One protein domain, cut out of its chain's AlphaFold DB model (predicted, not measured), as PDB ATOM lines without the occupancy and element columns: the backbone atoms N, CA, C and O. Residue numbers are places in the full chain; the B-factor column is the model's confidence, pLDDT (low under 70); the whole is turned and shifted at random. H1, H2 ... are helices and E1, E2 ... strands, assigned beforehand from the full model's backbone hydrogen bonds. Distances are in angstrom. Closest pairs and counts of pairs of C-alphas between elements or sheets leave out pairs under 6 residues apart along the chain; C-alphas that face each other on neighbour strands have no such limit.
ATOM      1  N   ASN A   6     -56.369  -5.811 -27.328       90.00
ATOM      2  CA  ASN A   6     -55.451  -6.652 -26.564       90.00
ATOM      3  C   ASN A   6     -54.358  -7.219 -27.467       90.00
ATOM      4  O   ASN A   6     -53.207  -7.317 -27.044       90.00
ATOM      5  N   GLU A   7     -54.684  -7.544 -28.718       88.12
ATOM      6  CA  GLU A   7     -53.698  -7.944 -29.716       88.12
ATOM      7  C   GLU A   7     -52.744  -6.796 -30.064       88.12
ATOM      8  O   GLU A   7     -51.534  -7.014 -30.150       88.12
ATOM      9  N   LEU A   8     -53.252  -5.562 -30.187       84.75
ATOM     10  CA  LEU A   8     -52.404  -4.381 -30.375       84.75
ATOM     11  C   LEU A   8     -51.481  -4.156 -29.167       84.75
ATOM     12  O   LEU A   8     -50.287  -3.928 -29.350       84.75
ATOM     13  N   ILE A   9     -52.005  -4.252 -27.942       85.00
ATOM     14  CA  ILE A   9     -51.202  -4.136 -26.716       85.00
ATOM     15  C   ILE A   9     -50.137  -5.235 -26.680       85.00
ATOM     16  O   ILE A   9     -48.964  -4.939 -26.477       85.00
ATOM     17  N   SER A  10     -50.513  -6.483 -26.962       87.06
ATOM     18  CA  SER A  10     -49.586  -7.621 -27.005       87.06
ATOM     19  C   SER A  10     -48.486  -7.415 -28.050       87.06
ATOM     20  O   SER A  10     -47.314  -7.704 -27.799       87.06
ATOM     21  N   TYR A  11     -48.835  -6.858 -29.212       85.31
ATOM     22  CA  TYR A  11     -47.866  -6.470 -30.231       85.31
ATOM     23  C   TYR A  11     -46.896  -5.400 -29.717       85.31
ATOM     24  O   TYR A  11     -45.685  -5.573 -29.869       85.31
ATOM     25  N   LEU A  12     -47.395  -4.335 -29.083       85.06
ATOM     26  CA  LEU A  12     -46.563  -3.265 -28.525       85.06
ATOM     27  C   LEU A  12     -45.653  -3.776 -27.395       85.06
ATOM     28  O   LEU A  12     -44.471  -3.439 -27.376       85.06
ATOM     29  N   GLU A  13     -46.152  -4.648 -26.514       86.50
ATOM     30  CA  GLU A  13     -45.362  -5.302 -25.456       86.50
ATOM     31  C   GLU A  13     -44.235  -6.180 -26.024       86.50
ATOM     32  O   GLU A  13     -43.182  -6.315 -25.394       86.50
ATOM     33  N   SER A  14     -44.434  -6.751 -27.219       85.75
ATOM     34  CA  SER A  14     -43.428  -7.562 -27.919       85.75
ATOM     35  C   SER A  14     -42.306  -6.740 -28.561       85.75
ATOM     36  O   SER A  14     -41.304  -7.312 -29.008       85.75
ATOM     37  N   LEU A  15     -42.466  -5.415 -28.666       89.44
ATOM     38  CA  LEU A  15     -41.437  -4.550 -29.230       89.44
ATOM     39  C   LEU A  15     -40.206  -4.530 -28.329       89.44
ATOM     40  O   LEU A  15     -40.288  -4.708 -27.116       89.44
ATOM     41  N   ASN A  16     -39.055  -4.301 -28.951       91.75
ATOM     42  CA  ASN A  16     -37.794  -4.214 -28.241       91.75
ATOM     43  C   ASN A  16     -37.401  -2.765 -28.000       91.75
ATOM     44  O   ASN A  16     -37.600  -1.900 -28.853       91.75
ATOM     45  N   MET A  17     -36.757  -2.551 -26.864       92.75
ATOM     46  CA  MET A  17     -36.131  -1.305 -26.483       92.75
ATOM     47  C   MET A  17     -34.639  -1.526 -26.261       92.75
ATOM     48  O   MET A  17     -34.235  -2.540 -25.697       92.75
ATOM     49  N   TYR A  18     -33.822  -0.583 -26.721       94.56
ATOM     50  CA  TYR A  18     -32.358  -0.666 -26.656       94.56
ATOM     51  C   TYR A  18     -31.698   0.685 -26.355       94.56
ATOM     52  O   TYR A  18     -30.472   0.791 -26.338       94.56
ATOM     53  N   CYS A  19     -32.500   1.733 -26.175       94.69
ATOM     54  CA  CYS A  19     -32.012   3.077 -25.944       94.69
ATOM     55  C   CYS A  19     -32.991   3.926 -25.131       94.69
ATOM     56  O   CYS A  19     -34.181   3.627 -25.066       94.69
ATOM     57  N   GLY A  20     -32.475   4.998 -24.537       94.94
ATOM     58  CA  GLY A  20     -33.238   6.023 -23.827       94.94
ATOM     59  C   GLY A  20     -32.414   7.302 -23.681       94.94
ATOM     60  O   GLY A  20     -31.306   7.394 -24.219       94.94
ATOM     61  N   MET A  21     -32.921   8.289 -22.943       95.12
ATOM     62  CA  MET A  21     -32.189   9.532 -22.678       95.12
ATOM     63  C   MET A  21     -32.078   9.814 -21.183       95.12
ATOM     64  O   MET A  21     -33.067   9.743 -20.458       95.12
ATOM     65  N   ARG A  22     -30.877  10.153 -20.711       95.69
ATOM     66  CA  ARG A  22     -30.620  10.578 -19.326       95.69
ATOM     67  C   ARG A  22     -29.688  11.776 -19.339       95.69
ATOM     68  O   ARG A  22     -28.664  11.732 -20.011       95.69
ATOM     69  N   ASP A  23     -30.056  12.845 -18.638       91.44
ATOM     70  CA  ASP A  23     -29.241  14.061 -18.496       91.44
ATOM     71  C   ASP A  23     -28.692  14.615 -19.828       91.44
ATOM     72  O   ASP A  23     -27.552  15.065 -19.922       91.44
ATOM     73  N   GLY A  24     -29.499  14.543 -20.894       91.56
ATOM     74  CA  GLY A  24     -29.121  14.980 -22.244       91.56
ATOM     75  C   GLY A  24     -28.208  14.018 -23.018       91.56
ATOM     76  O   GLY A  24     -27.869  14.296 -24.167       91.56
ATOM     77  N   PHE A  25     -27.833  12.878 -22.437       94.19
ATOM     78  CA  PHE A  25     -27.095  11.814 -23.111       94.19
ATOM     79  C   PHE A  25     -28.035  10.739 -23.644       94.19
ATOM     80  O   PHE A  25     -28.959  10.293 -22.964       94.19
ATOM     81  N   TYR A  26     -27.751  10.285 -24.862       94.38
ATOM     82  CA  TYR A  26     -28.372   9.095 -25.424       94.38
ATOM     83  C   TYR A  26     -27.702   7.856 -24.828       94.38
ATOM     84  O   TYR A  26     -26.491   7.670 -24.981       94.38
ATOM     85  N   ILE A  27     -28.485   7.043 -24.127       96.62
ATOM     86  CA  ILE A  27     -28.016   5.839 -23.446       96.62
ATOM     87  C   ILE A  27     -28.379   4.640 -24.311       96.62
ATOM     88  O   ILE A  27     -29.554   4.452 -24.615       96.62
ATOM     89  N   ASN A  28     -27.396   3.827 -24.681       96.44
ATOM     90  CA  ASN A  28     -27.608   2.532 -25.323       96.44
ATOM     91  C   ASN A  28     -27.536   1.418 -24.279       96.44
ATOM     92  O   ASN A  28     -26.794   1.516 -23.309       96.44
ATOM     93  N   PHE A  29     -28.284   0.341 -24.472       95.94
ATOM     94  CA  PHE A  29     -28.228  -0.846 -23.622       95.94
ATOM     95  C   PHE A  29     -28.581  -2.091 -24.433       95.94
ATOM     96  O   PHE A  29     -29.019  -2.009 -25.583       95.94
ATOM     97  N   HIS A  30     -28.369  -3.267 -23.841       94.12
ATOM     98  CA  HIS A  30     -28.756  -4.516 -24.484       94.12
ATOM     99  C   HIS A  30     -30.256  -4.511 -24.797       94.12
ATOM    100  O   HIS A  30     -31.076  -4.243 -23.919       94.12
ATOM    101  N   SER A  31     -30.602  -4.815 -26.047       94.12
ATOM    102  CA  SER A  31     -31.992  -4.862 -26.496       94.12
ATOM    103  C   SER A  31     -32.798  -5.869 -25.674       94.12
ATOM    104  O   SER A  31     -32.403  -7.024 -25.570       94.12
ATOM    105  N   MET A  32     -33.966  -5.467 -25.182       93.56
ATOM    106  CA  MET A  32     -34.898  -6.345 -24.462       93.56
ATOM    107  C   MET A  32     -36.350  -5.993 -24.781       93.56
ATOM    108  O   MET A  32     -36.620  -4.907 -25.296       93.56
ATOM    109  N   HIS A  33     -37.283  -6.900 -24.490       92.31
ATOM    110  CA  HIS A  33     -38.707  -6.634 -24.698       92.31
ATOM    111  C   HIS A  33     -39.190  -5.489 -23.806       92.31
ATOM    112  O   HIS A  33     -38.743  -5.345 -22.670       92.31
ATOM    113  N   LEU A  34     -40.147  -4.701 -24.292       92.56
ATOM    114  CA  LEU A  34     -40.664  -3.529 -23.586       92.56
ATOM    115  C   LEU A  34     -41.234  -3.896 -22.207       92.56
ATOM    116  O   LEU A  34     -40.978  -3.219 -21.214       92.56
ATOM    117  N   LYS A  35     -41.939  -5.029 -22.132       91.50
ATOM    118  CA  LYS A  35     -42.441  -5.586 -20.870       91.50
ATOM    119  C   LYS A  35     -41.324  -5.934 -19.887       91.50
ATOM    120  O   LYS A  35     -41.460  -5.702 -18.694       91.50
ATOM    121  N   GLU A  36     -40.224  -6.498 -20.377       93.62
ATOM    122  CA  GLU A  36     -39.060  -6.807 -19.546       93.62
ATOM    123  C   GLU A  36     -38.395  -5.522 -19.048       93.62
ATOM    124  O   GLU A  36     -38.106  -5.410 -17.861       93.62
ATOM    125  N   TYR A  37     -38.214  -4.545 -19.940       95.25
ATOM    126  CA  TYR A  37     -37.624  -3.250 -19.623       95.25
ATOM    127  C   TYR A  37     -38.343  -2.575 -18.452       95.25
ATOM    128  O   TYR A  37     -37.700  -2.247 -17.462       95.25
ATOM    129  N   PHE A  38     -39.671  -2.443 -18.514       94.50
ATOM    130  CA  PHE A  38     -40.449  -1.788 -17.456       94.50
ATOM    131  C   PHE A  38     -40.601  -2.613 -16.169       94.50
ATOM    132  O   PHE A  38     -40.930  -2.046 -15.129       94.50
ATOM    133  N   ASN A  39     -40.342  -3.922 -16.216       95.06
ATOM    134  CA  ASN A  39     -40.358  -4.788 -15.033       95.06
ATOM    135  C   ASN A  39     -39.013  -4.828 -14.290       95.06
ATOM    136  O   ASN A  39     -38.929  -5.432 -13.221       95.06
ATOM    137  N   ARG A  40     -37.951  -4.231 -14.843       96.25
ATOM    138  CA  ARG A  40     -36.643  -4.160 -14.186       96.25
ATOM    139  C   ARG A  40     -36.572  -2.951 -13.258       96.25
ATOM    140  O   ARG A  40     -36.900  -1.834 -13.647       96.25
ATOM    141  N   ASP A  41     -36.043  -3.158 -12.057       96.69
ATOM    142  CA  ASP A  41     -35.741  -2.049 -11.142       96.69
ATOM    143  C   ASP A  41     -34.616  -1.153 -11.676       96.69
ATOM    144  O   ASP A  41     -34.612   0.057 -11.444       96.69
ATOM    145  N   THR A  42     -33.694  -1.758 -12.429       97.00
ATOM    146  CA  THR A  42     -32.465  -1.138 -12.912       97.00
ATOM    147  C   THR A  42     -32.092  -1.647 -14.308       97.00
ATOM    148  O   THR A  42     -32.160  -2.846 -14.595       97.00
ATOM    149  N   ILE A  43     -31.586  -0.738 -15.147       97.62
ATOM    150  CA  ILE A  43     -30.921  -1.012 -16.423       97.62
ATOM    151  C   ILE A  43     -29.477  -0.507 -16.364       97.62
ATOM    152  O   ILE A  43     -29.211   0.600 -15.894       97.62
ATOM    153  N   ILE A  44     -28.555  -1.316 -16.886       97.31
ATOM    154  CA  ILE A  44     -27.169  -0.914 -17.135       97.31
ATOM    155  C   ILE A  44     -27.054  -0.581 -18.618       97.31
ATOM    156  O   ILE A  44     -27.305  -1.433 -19.474       97.31
ATOM    157  N   GLY A  45     -26.686   0.659 -18.912       97.00
ATOM    158  CA  GLY A  45     -26.427   1.131 -20.264       97.00
ATOM    159  C   GLY A  45     -25.086   1.837 -20.374       97.00
ATOM    160  O   GLY A  45     -24.322   1.927 -19.414       97.00
ATOM    161  N   GLU A  46     -24.821   2.365 -21.556       97.44
ATOM    162  CA  GLU A  46     -23.611   3.093 -21.891       97.44
ATOM    163  C   GLU A  46     -23.925   4.352 -22.697       97.44
ATOM    164  O   GLU A  46     -24.888   4.413 -23.463       97.44
ATOM    165  N   PHE A  47     -23.082   5.366 -22.546       97.12
ATOM    166  CA  PHE A  47     -23.133   6.579 -23.352       97.12
ATOM    167  C   PHE A  47     -21.730   7.041 -23.720       97.12
ATOM    168  O   PHE A  47     -20.759   6.799 -22.999       97.12
ATOM    169  N   TYR A  48     -21.623   7.729 -24.853       95.56
ATOM    170  CA  TYR A  48     -20.362   8.279 -25.328       95.56
ATOM    171  C   TYR A  48     -20.212   9.733 -24.887       95.56
ATOM    172  O   TYR A  48     -21.059  10.577 -25.177       95.56
ATOM    173  N   CYS A  49     -19.119  10.046 -24.194       93.50
ATOM    174  CA  CYS A  49     -18.826  11.403 -23.751       93.50
ATOM    175  C   CYS A  49     -17.315  11.638 -23.697       93.50
ATOM    176  O   CYS A  49     -16.563  10.824 -23.152       93.50
ATOM    177  N   LYS A  50     -16.868  12.774 -24.254       92.75
ATOM    178  CA  LYS A  50     -15.460  13.220 -24.254       92.75
ATOM    179  C   LYS A  50     -14.471  12.152 -24.751       92.75
ATOM    180  O   LYS A  50     -13.431  11.941 -24.136       92.75
ATOM    181  N   GLY A  51     -14.787  11.479 -25.855       94.75
ATOM    182  CA  GLY A  51     -13.861  10.529 -26.480       94.75
ATOM    183  C   GLY A  51     -13.995   9.075 -26.013       94.75
ATOM    184  O   GLY A  51     -13.349   8.206 -26.589       94.75
ATOM    185  N   SER A  52     -14.816   8.788 -24.998       96.31
ATOM    186  CA  SER A  52     -14.899   7.463 -24.365       96.31
ATOM    187  C   SER A  52     -16.333   7.046 -24.039       96.31
ATOM    188  O   SER A  52     -17.152   7.901 -23.690       96.31
ATOM    189  N   TYR A  53     -16.606   5.741 -24.064       96.31
ATOM    190  CA  TYR A  53     -17.831   5.165 -23.505       96.31
ATOM    191  C   TYR A  53     -17.769   5.098 -21.977       96.31
ATOM    192  O   TYR A  53     -16.712   4.849 -21.394       96.31
ATOM    193  N   ARG A  54     -18.909   5.339 -21.332       96.31
ATOM    194  CA  ARG A  54     -19.091   5.256 -19.880       96.31
ATOM    195  C   ARG A  54     -20.368   4.496 -19.576       96.31
ATOM    196  O   ARG A  54     -21.377   4.726 -20.238       96.31
ATOM    197  N   ASN A  55     -20.324   3.657 -18.548       96.94
ATOM    198  CA  ASN A  55     -21.508   2.965 -18.059       96.94
ATOM    199  C   ASN A  55     -22.359   3.899 -17.198       96.94
ATOM    200  O   ASN A  55     -21.837   4.773 -16.501       96.94
ATOM    201  N   ILE A  56     -23.663   3.669 -17.226       96.88
ATOM    202  CA  ILE A  56     -24.642   4.310 -16.360       96.88
ATOM    203  C   ILE A  56     -25.647   3.266 -15.886       96.88
ATOM    204  O   ILE A  56     -26.044   2.372 -16.634       96.88
ATOM    205  N   GLU A  57     -26.054   3.406 -14.635       97.31
ATOM    206  CA  GLU A  57     -27.141   2.652 -14.039       97.31
ATOM    207  C   GLU A  57     -28.338   3.587 -13.877       97.31
ATOM    208  O   GLU A  57     -28.190   4.703 -13.376       97.31
ATOM    209  N   PHE A  58     -29.515   3.169 -14.332       96.69
ATOM    210  CA  PHE A  58     -30.717   3.987 -14.224       96.69
ATOM    211  C   PHE A  58     -31.973   3.129 -14.080       96.69
ATOM    212  O   PHE A  58     -32.018   1.980 -14.519       96.69
ATOM    213  N   LYS A  59     -33.018   3.716 -13.494       96.75
ATOM    214  CA  LYS A  59     -34.344   3.104 -13.411       96.75
ATOM    215  C   LYS A  59     -35.165   3.425 -14.672       96.75
ATOM    216  O   LYS A  59     -35.148   4.585 -15.111       96.75
ATOM    217  N   PRO A  60     -35.878   2.445 -15.255       96.62
ATOM    218  CA  PRO A  60     -36.880   2.693 -16.290       96.62
ATOM    219  C   PRO A  60     -37.910   3.749 -15.867       96.62
ATOM    220  O   PRO A  60     -38.375   3.761 -14.726       96.62
ATOM    221  N   SER A  61     -38.281   4.624 -16.794       95.12
ATOM    222  CA  SER A  61     -39.322   5.646 -16.659       95.12
ATOM    223  C   SER A  61     -40.321   5.506 -17.799       95.12
ATOM    224  O   SER A  61     -39.933   5.182 -18.915       95.12
ATOM    225  N   LEU A  62     -41.603   5.795 -17.563       93.12
ATOM    226  CA  LEU A  62     -42.619   5.756 -18.624       93.12
ATOM    227  C   LEU A  62     -42.272   6.676 -19.805       93.12
ATOM    228  O   LEU A  62     -42.542   6.308 -20.945       93.12
ATOM    229  N   ASP A  63     -41.606   7.803 -19.542       93.62
ATOM    230  CA  ASP A  63     -41.139   8.745 -20.571       93.62
ATOM    231  C   ASP A  63     -40.161   8.097 -21.565       93.62
ATOM    232  O   ASP A  63     -40.001   8.558 -22.695       93.62
ATOM    233  N   ASP A  64     -39.535   6.978 -21.189       94.31
ATOM    234  CA  ASP A  64     -38.636   6.243 -22.069       94.31
ATOM    235  C   ASP A  64     -39.354   5.721 -23.321       94.31
ATOM    236  O   ASP A  64     -38.725   5.538 -24.366       94.31
ATOM    237  N   ILE A  65     -40.681   5.566 -23.276       90.19
ATOM    238  CA  ILE A  65     -41.479   5.150 -24.432       90.19
ATOM    239  C   ILE A  65     -41.326   6.097 -25.637       90.19
ATOM    240  O   ILE A  65     -41.435   5.648 -26.778       90.19
ATOM    241  N   GLU A  66     -40.986   7.375 -25.424       90.06
ATOM    242  CA  GLU A  66     -40.687   8.334 -26.500       90.06
ATOM    243  C   GLU A  66     -39.452   7.931 -27.328       90.06
ATOM    244  O   GLU A  66     -39.303   8.274 -28.511       90.06
ATOM    245  N   TYR A  67     -38.563   7.145 -26.724       91.50
ATOM    246  CA  TYR A  67     -37.348   6.615 -27.335       91.50
ATOM    247  C   TYR A  67     -37.539   5.211 -27.900       91.50
ATOM    248  O   TYR A  67     -36.604   4.665 -28.483       91.50
ATOM    249  N   LEU A  68     -38.747   4.643 -27.827       89.38
ATOM    250  CA  LEU A  68     -39.048   3.374 -28.472       89.38
ATOM    251  C   LEU A  68     -38.808   3.488 -29.983       89.38
ATOM    252  O   LEU A  68     -39.326   4.375 -30.672       89.38
TER     253      LEU A  68
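This is residues 6 to 68 of the 212 residues of an uncharacterized protein of Methanobrevibacter sp (UniProt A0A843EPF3). Two strand hairpins, E1 with E2 and E3 with E4, join through E2 and E3 into one strongly twisted antiparallel sheet, with the short helices H2 and H3 packed beside its E1 edge. H1 lies at one end of the long axis and the turn of the E3 and E4 hairpin at the other, and together they make the length. The printed part has 63 residues with three named helices and four named strands, in the order H1 E1 E2 H2 E3 E4 H3, and the sheet's order is E1 - E2 - E3 - E4. The class is mixed, helices and strands. The whole is only just compact, close to loose, with a radius of gyration of the C-alphas of 12.5 A and spans of 45 by 19 by 17 A.

H1, residues 6 to 13, begins at C-alpha 6 at (-55.451, -6.652, -26.564) and is 10.2 A long. E1, residues 16 to 22, is 18.7 A long. E2, residues 25 to 33, is 21.9 A long and bends by 73 degrees at residue 30. H2 follows at once with residues 34 to 39. E3, residues 43 to 49, is 18.8 A long and ends at C-alpha 49 at (-18.826, 11.403, -23.751). E4, residues 52 to 58, is 19.1 A long. H3, residues 62 to 67, ends at C-alpha 67 at (-37.348, 6.615, -27.335).

E1 and E2 form an antiparallel hairpin at 157 degrees, with N 20 and O 27 at 3.0 A, within hydrogen-bond range. E2 and E3 are antiparallel at 146 degrees, with N 28 and O 46 at 2.8 A. E3 and E4 form a hairpin, antiparallel at 148 degrees, with N 45 and O 56 at 2.9 A. The edge strands E1 and E4 are only just apart, at 8.3 A. H3 is on the sheet at a height over the sheet of 4.9 A, over none of its strands; its closest C-alphas to E1 are those of Tyr 67 and Gly 20, 5.4 A apart. H2 is on the sheet and at the sheet's level, with a height over the sheet of 2.7 A fitted to just 6 of the sheet's C-alphas; the C-alphas of Leu 34 and Asn 16 in E1 are its closest pair to that strand, at 5.5 A. H2 and H3 are close but not clearly touching, Phe 38 and Leu 62 having the closest C-alphas at 7.9 A, and they run opposite ways at a shallow tilt of 30 degrees. H1 is not on the sheet; it only just touches H2, with 3 pairs of C-alphas within 8 A, the closest being those of Glu 13 and Leu 34 at 5.4 A, and the two are about perpendicular at 76 degrees. Each O i to N i+4 pair is within hydrogen-bond range in H1 and H2; in H3 it is 0 of 2, beside 3 of 3 O i to N i+3 pairs.

The two C-alphas farthest apart are those of Asn 6 and Gly 51, 45.0 A. The printed part has no cut, and each link between its named elements is tight. The mean pLDDT of the printed part is 93.4, and no printed residue is under 70.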